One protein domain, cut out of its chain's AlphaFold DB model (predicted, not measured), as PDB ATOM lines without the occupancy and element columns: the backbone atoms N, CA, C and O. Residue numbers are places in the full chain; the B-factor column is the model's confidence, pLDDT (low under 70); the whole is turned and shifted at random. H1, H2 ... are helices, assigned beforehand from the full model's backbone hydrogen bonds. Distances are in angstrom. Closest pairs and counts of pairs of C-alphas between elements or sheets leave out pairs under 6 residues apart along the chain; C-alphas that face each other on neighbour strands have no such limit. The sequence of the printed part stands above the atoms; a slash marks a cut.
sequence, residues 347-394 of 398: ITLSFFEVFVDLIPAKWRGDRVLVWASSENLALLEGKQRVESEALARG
ATOM      1  N   ILE A 347     -10.819  48.028 -32.056       92.88
ATOM      2  CA  ILE A 347     -12.056  48.133 -32.840       92.88
ATOM      3  C   ILE A 347     -11.733  48.147 -34.339       92.88
ATOM      4  O   ILE A 347     -12.339  47.403 -35.104       92.88
ATOM      5  N   THR A 348     -10.747  48.937 -34.765       88.19
ATOM      6  CA  THR A 348     -10.348  49.031 -36.179       88.19
ATOM      7  C   THR A 348      -9.840  47.692 -36.713       88.19
ATOM      8  O   THR A 348     -10.204  47.298 -37.817       88.19
ATOM      9  N   LEU A 349      -9.046  46.966 -35.917       88.62
ATOM     10  CA  LEU A 349      -8.580  45.619 -36.250       88.62
ATOM     11  C   LEU A 349      -9.732  44.608 -36.316       88.62
ATOM     12  O   LEU A 349      -9.733  43.760 -37.200       88.62
ATOM     13  N   SER A 350     -10.732  44.722 -35.439       88.44
ATOM     14  CA  SER A 350     -11.927  43.864 -35.463       88.44
ATOM     15  C   SER A 350     -12.758  44.060 -36.740       88.44
ATOM     16  O   SER A 350     -13.278  43.106 -37.308       88.44
ATOM     17  N   PHE A 351     -12.830  45.293 -37.251       86.44
ATOM     18  CA  PHE A 351     -13.517  45.602 -38.510       86.44
ATOM     19  C   PHE A 351     -12.651  45.405 -39.761       86.44
ATOM     20  O   PHE A 351     -13.114  45.685 -40.868       86.44
ATOM     21  N   PHE A 352     -11.412  44.922 -39.620       81.62
ATOM     22  CA  PHE A 352     -10.485  44.765 -40.741       81.62
ATOM     23  C   PHE A 352     -11.064  43.887 -41.860       81.62
ATOM     24  O   PHE A 352     -10.918  44.238 -43.026       81.62
ATOM     25  N   GLU A 353     -11.795  42.820 -41.529       74.00
ATOM     26  CA  GLU A 353     -12.444  41.947 -42.522       74.00
ATOM     27  C   GLU A 353     -13.493  42.696 -43.360       74.00
ATOM     28  O   GLU A 353     -13.487  42.607 -44.586       74.00
ATOM     29  N   VAL A 354     -14.309  43.546 -42.727       78.44
ATOM     30  CA  VAL A 354     -15.307  44.386 -43.417       78.44
ATOM     31  C   VAL A 354     -14.627  45.411 -44.331       78.44
ATOM     32  O   VAL A 354     -15.092  45.670 -45.442       78.44
ATOM     33  N   PHE A 355     -13.501  45.983 -43.895       71.25
ATOM     34  CA  PHE A 355     -12.716  46.899 -44.723       71.25
ATOM     35  C   PHE A 355     -12.055  46.196 -45.908       71.25
ATOM     36  O   PHE A 355     -12.057  46.750 -47.006       71.25
ATOM     37  N   VAL A 356     -11.537  44.979 -45.719       71.62
ATOM     38  CA  VAL A 356     -11.017  44.144 -46.812       71.62
ATOM     39  C   VAL A 356     -12.135  43.797 -47.797       71.62
ATOM     40  O   VAL A 356     -11.905  43.800 -49.009       71.62
ATOM     41  N   ASP A 357     -13.361  43.604 -47.310       68.19
ATOM     42  CA  ASP A 357     -14.511  43.325 -48.162       68.19
ATOM     43  C   ASP A 357     -15.017  44.523 -48.977       68.19
ATOM     44  O   ASP A 357     -15.563  44.354 -50.071       68.19
ATOM     45  N   LEU A 358     -14.746  45.743 -48.522       70.44
ATOM     46  CA  LEU A 358     -15.014  46.969 -49.274       70.44
ATOM     47  C   LEU A 358     -13.959  47.254 -50.358       70.44
ATOM     48  O   LEU A 358     -14.189  48.099 -51.229       70.44
ATOM     49  N   ILE A 359     -12.819  46.550 -50.356       73.56
ATOM     50  CA  ILE A 359     -11.802  46.697 -51.404       73.56
ATOM     51  C   ILE A 359     -12.320  46.024 -52.686       73.56
ATOM     52  O   ILE A 359     -12.584  44.811 -52.689       73.56
ATOM     53  N   PRO A 360     -12.454  46.774 -53.799       69.25
ATOM     54  CA  PRO A 360     -12.973  46.236 -55.048       69.25
ATOM     55  C   PRO A 360     -12.085  45.093 -55.548       69.25
ATOM     56  O   PRO A 360     -10.859  45.202 -55.536       69.25
ATOM     57  N   ALA A 361     -12.710  44.016 -56.036       61.75
ATOM     58  CA  ALA A 361     -12.050  42.764 -56.429       61.75
ATOM     59  C   ALA A 361     -10.839  42.956 -57.364       61.75
ATOM     60  O   ALA A 361      -9.869  42.217 -57.268       61.75
ATOM     61  N   LYS A 362     -10.838  44.014 -58.187       66.00
ATOM     62  CA  LYS A 362      -9.704  44.411 -59.043       66.00
ATOM     63  C   LYS A 362      -8.389  44.710 -58.301       66.00
ATOM     64  O   LYS A 362      -7.351  44.793 -58.945       66.00
ATOM     65  N   TRP A 363      -8.433  44.953 -56.991       61.44
ATOM     66  CA  TRP A 363      -7.276  45.267 -56.141       61.44
ATOM     67  C   TRP A 363      -6.989  44.177 -55.098       61.44
ATOM     68  O   TRP A 363      -5.937  44.212 -54.457       61.44
ATOM     69  N   ARG A 364      -7.878  43.183 -54.942       60.91
ATOM     70  CA  ARG A 364      -7.593  41.974 -54.162       60.91
ATOM     71  C   ARG A 364      -6.696  41.084 -55.022       60.91
ATOM     72  O   ARG A 364      -7.190  40.305 -55.825       60.91
ATOM     73  N   GLY A 365      -5.379  41.266 -54.921       63.34
ATOM     74  CA  GLY A 365      -4.416  40.451 -55.667       63.34
ATOM     75  C   GLY A 365      -4.655  38.947 -55.472       63.34
ATOM     76  O   GLY A 365      -5.177  38.538 -54.431       63.34
ATOM     77  N   ASP A 366      -4.230  38.138 -56.449       59.91
ATOM     78  CA  ASP A 366      -4.512  36.693 -56.580       59.91
ATOM     79  C   ASP A 366      -4.374  35.875 -55.285       59.91
ATOM     80  O   ASP A 366      -5.058  34.873 -55.105       59.91
ATOM     81  N   ARG A 367      -3.544  36.314 -54.331       57.19
ATOM     82  CA  ARG A 367      -3.362  35.646 -53.036       57.19
ATOM     83  C   ARG A 367      -4.646  35.542 -52.201       57.19
ATOM     84  O   ARG A 367      -4.841  34.508 -51.579       57.19
ATOM     85  N   VAL A 368      -5.524  36.549 -52.194       61.47
ATOM     86  CA  VAL A 368      -6.771  36.499 -51.392       61.47
ATOM     87  C   VAL A 368      -7.795  35.548 -52.025       61.47
ATOM     88  O   VAL A 368      -8.476  34.807 -51.322       61.47
ATOM     89  N   LEU A 369      -7.837  35.497 -53.360       61.00
ATOM     90  CA  LEU A 369      -8.639  34.531 -54.118       61.00
ATOM     91  C   LEU A 369      -8.140  33.093 -53.926       61.00
ATOM     92  O   LEU A 369      -8.952  32.183 -53.767       61.00
ATOM     93  N   VAL A 370      -6.820  32.887 -53.866       65.19
ATOM     94  CA  VAL A 370      -6.218  31.573 -53.584       65.19
ATOM     95  C   VAL A 370      -6.610  31.073 -52.192       65.19
ATOM     96  O   VAL A 370      -7.019  29.919 -52.066       65.19
ATOM     97  N   TRP A 371      -6.574  31.931 -51.168       59.28
ATOM     98  CA  TRP A 371      -6.974  31.559 -49.804       59.28
ATOM     99  C   TRP A 371      -8.459  31.178 -49.723       59.28
ATOM    100  O   TRP A 371      -8.782  30.087 -49.250       59.28
ATOM    101  N   ALA A 372      -9.349  31.990 -50.300       64.38
ATOM    102  CA  ALA A 372     -10.779  31.678 -50.360       64.38
ATOM    103  C   ALA A 372     -11.079  30.400 -51.171       64.38
ATOM    104  O   ALA A 372     -12.000  29.650 -50.845       64.38
ATOM    105  N   SER A 373     -10.300  30.117 -52.221       70.50
ATOM    106  CA  SER A 373     -10.437  28.868 -52.979       70.50
ATOM    107  C   SER A 373      -9.996  27.647 -52.169       70.50
ATOM    108  O   SER A 373     -10.645  26.608 -52.251       70.50
ATOM    109  N   SER A 374      -8.951  27.780 -51.339       70.69
ATOM    110  CA  SER A 374      -8.425  26.679 -50.526       70.69
ATOM    111  C   SER A 374      -9.363  26.270 -49.388       70.69
ATOM    112  O   SER A 374      -9.545  25.076 -49.162       70.69
ATOM    113  N   GLU A 375     -10.035  27.225 -48.734       69.00
ATOM    114  CA  GLU A 375     -11.026  26.914 -47.694       69.00
ATOM    115  C   GLU A 375     -12.278  26.247 -48.274       69.00
ATOM    116  O   GLU A 375     -12.781  25.268 -47.719       69.00
ATOM    117  N   ASN A 376     -12.750  26.711 -49.435       72.69
ATOM    118  CA  ASN A 376     -13.878  26.081 -50.122       72.69
ATOM    119  C   ASN A 376     -13.537  24.669 -50.630       72.69
ATOM    120  O   ASN A 376     -14.383  23.777 -50.561       72.69
ATOM    121  N   LEU A 377     -12.300  24.437 -51.086       71.38
ATOM    122  CA  LEU A 377     -11.807  23.102 -51.450       71.38
ATOM    123  C   LEU A 377     -11.769  22.160 -50.242       71.38
ATOM    124  O   LEU A 377     -12.272  21.043 -50.339       71.38
ATOM    125  N   ALA A 378     -11.268  22.621 -49.093       71.38
ATOM    126  CA  ALA A 378     -11.229  21.822 -47.867       71.38
ATOM    127  C   ALA A 378     -12.636  21.428 -47.372       71.38
ATOM    128  O   ALA A 378     -12.853  20.302 -46.917       71.38
ATOM    129  N   LEU A 379     -13.621  22.325 -47.508       76.62
ATOM    130  CA  LEU A 379     -15.023  22.036 -47.183       76.62
ATOM    131  C   LEU A 379     -15.655  21.022 -48.149       76.62
ATOM    132  O   LEU A 379     -16.411  20.147 -47.719       76.62
ATOM    133  N   LEU A 380     -15.341  21.113 -49.445       75.62
ATOM    134  CA  LEU A 380     -15.822  20.167 -50.453       75.62
ATOM    135  C   LEU A 380     -15.215  18.774 -50.267       75.62
ATOM    136  O   LEU A 380     -15.953  17.789 -50.321       75.62
ATOM    137  N   GLU A 381     -13.916  18.683 -49.975       77.31
ATOM    138  CA  GLU A 381     -13.251  17.419 -49.640       77.31
ATOM    139  C   GLU A 381     -13.854  16.786 -48.380       77.31
ATOM    140  O   GLU A 381     -14.150  15.589 -48.368       77.31
ATOM    141  N   GLY A 382     -14.119  17.587 -47.342       80.31
ATOM    142  CA  GLY A 382     -14.804  17.129 -46.133       80.31
ATOM    143  C   GLY A 382     -16.194  16.556 -46.426       80.31
ATOM    144  O   GLY A 382     -16.531  15.473 -45.942       80.31
ATOM    145  N   LYS A 383     -16.982  17.228 -47.273       82.81
ATOM    146  CA  LYS A 383     -18.310  16.753 -47.685       82.81
ATOM    147  C   LYS A 383     -18.237  15.460 -48.502       82.81
ATOM    148  O   LYS A 383     -18.992  14.533 -48.220       82.81
ATOM    149  N   GLN A 384     -17.316  15.369 -49.463       81.81
ATOM    150  CA  GLN A 384     -17.110  14.155 -50.260       81.81
ATOM    151  C   GLN A 384     -16.708  12.963 -49.393       81.81
ATOM    152  O   GLN A 384     -17.184  11.851 -49.613       81.81
ATOM    153  N   ARG A 385     -15.869  13.188 -48.377       80.81
ATOM    154  CA  ARG A 385     -15.462  12.144 -47.434       80.81
ATOM    155  C   ARG A 385     -16.659  11.621 -46.643       80.81
ATOM    156  O   ARG A 385     -16.876  10.412 -46.613       80.81
ATOM    157  N   VAL A 386     -17.485  12.520 -46.107       81.81
ATOM    158  CA  VAL A 386     -18.720  12.162 -45.391       81.81
ATOM    159  C   VAL A 386     -19.704  11.414 -46.295       81.81
ATOM    160  O   VAL A 386     -20.248  10.393 -45.883       81.81
ATOM    161  N   GLU A 387     -19.904  11.864 -47.537       81.69
ATOM    162  CA  GLU A 387     -20.770  11.171 -48.502       81.69
ATOM    163  C   GLU A 387     -20.223   9.781 -48.866       81.69
ATOM    164  O   GLU A 387     -20.990   8.820 -48.905       81.69
ATOM    165  N   SER A 388     -18.906   9.632 -49.049       78.19
ATOM    166  CA  SER A 388     -18.278   8.331 -49.323       78.19
ATOM    167  C   SER A 388     -18.376   7.357 -48.141       78.19
ATOM    168  O   SER A 388     -18.623   6.167 -48.338       78.19
ATOM    169  N   GLU A 389     -18.257   7.856 -46.908       80.88
ATOM    170  CA  GLU A 389     -18.414   7.061 -45.687       80.88
ATOM    171  C   GLU A 389     -19.871   6.654 -45.437       80.88
ATOM    172  O   GLU A 389     -20.118   5.555 -44.939       80.88
ATOM    173  N   ALA A 390     -20.833   7.508 -45.794       73.38
ATOM    174  CA  ALA A 390     -22.258   7.191 -45.730       73.38
ATOM    175  C   ALA A 390     -22.647   6.118 -46.765       73.38
ATOM    176  O   ALA A 390     -23.383   5.180 -46.448       73.38
ATOM    177  N   LEU A 391     -22.087   6.192 -47.977       76.19
ATOM    178  CA  LEU A 391     -22.309   5.205 -49.039       76.19
ATOM    179  C   LEU A 391     -21.685   3.842 -48.693       76.19
ATOM    180  O   LEU A 391     -22.303   2.805 -48.926       76.19
ATOM    181  N   ALA A 392     -20.508   3.834 -48.055       75.81
ATOM    182  CA  ALA A 392     -19.871   2.618 -47.542       75.81
ATOM    183  C   ALA A 392     -20.651   1.958 -46.386       75.81
ATOM    184  O   ALA A 392     -20.544   0.748 -46.190       75.81
ATOM    185  N   ARG A 393     -21.457   2.725 -45.636       78.56
ATOM    186  CA  ARG A 393     -22.337   2.212 -44.571       78.56
ATOM    187  C   ARG A 393     -23.688   1.689 -45.071       78.56
ATOM    188  O   ARG A 393     -24.463   1.187 -44.263       78.56
ATOM    189  N   GLY A 394     -23.968   1.753 -46.375       66.56
ATOM    190  CA  GLY A 394     -25.210   1.228 -46.953       66.56
ATOM    191  C   GLY A 394     -26.452   2.069 -46.647       66.56
ATOM    192  O   GLY A 394     -27.570   1.578 -46.771       66.56
TER     193      GLY A 394
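Overview. This is residues 347 to 394 of the 398 residues of an uncharacterized protein of Fusarium sp. AF-4 (UniProt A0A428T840). The model is an L without a core: the short helices H1 and H2 and the link after them make the short arm, and the long helix H3 makes the long arm. No helix touches another, and residues 347 to 355 and 370 to 394 stand free. The printed part has 48 residues with three named helices, H1, H2 and H3 along the chain, and no named strand. It is all helix, extended with a radius of gyration of the C-alphas of 16.9 A, and flat, spanning 50 by 26 by 12 A.

Along the chain. H1, residues 347 to 350, begins at C-alpha 347 (-12.056, 48.133, -32.840) and measures 5.0 A from first to last C-alpha. H2, residues 352 to 358, measures 9.9 A. H3, residues 366 to 392, measures 38.5 A from C-alpha 366 (-4.512, 36.693, -56.580) to C-alpha 392 (-19.871, 2.618, -47.542).

Arrangement. H1 and H2 meet only through their tight link, Phe 351. H3 is apart from H1 and from H2. Every O i to N i+4 pair is within hydrogen-bond range in H2 and H3; H1 is too short for one.

Size, cuts and confidence. The C-alphas farthest apart, of Thr 348 and Gly 394, are 51.2 A apart. The printed part has no cut; the H2 to H3 link is short, with 7 residues. Mean pLDDT of the printed part is 73.3, with residues 357, 360 to 372, 375 and 394 under 70.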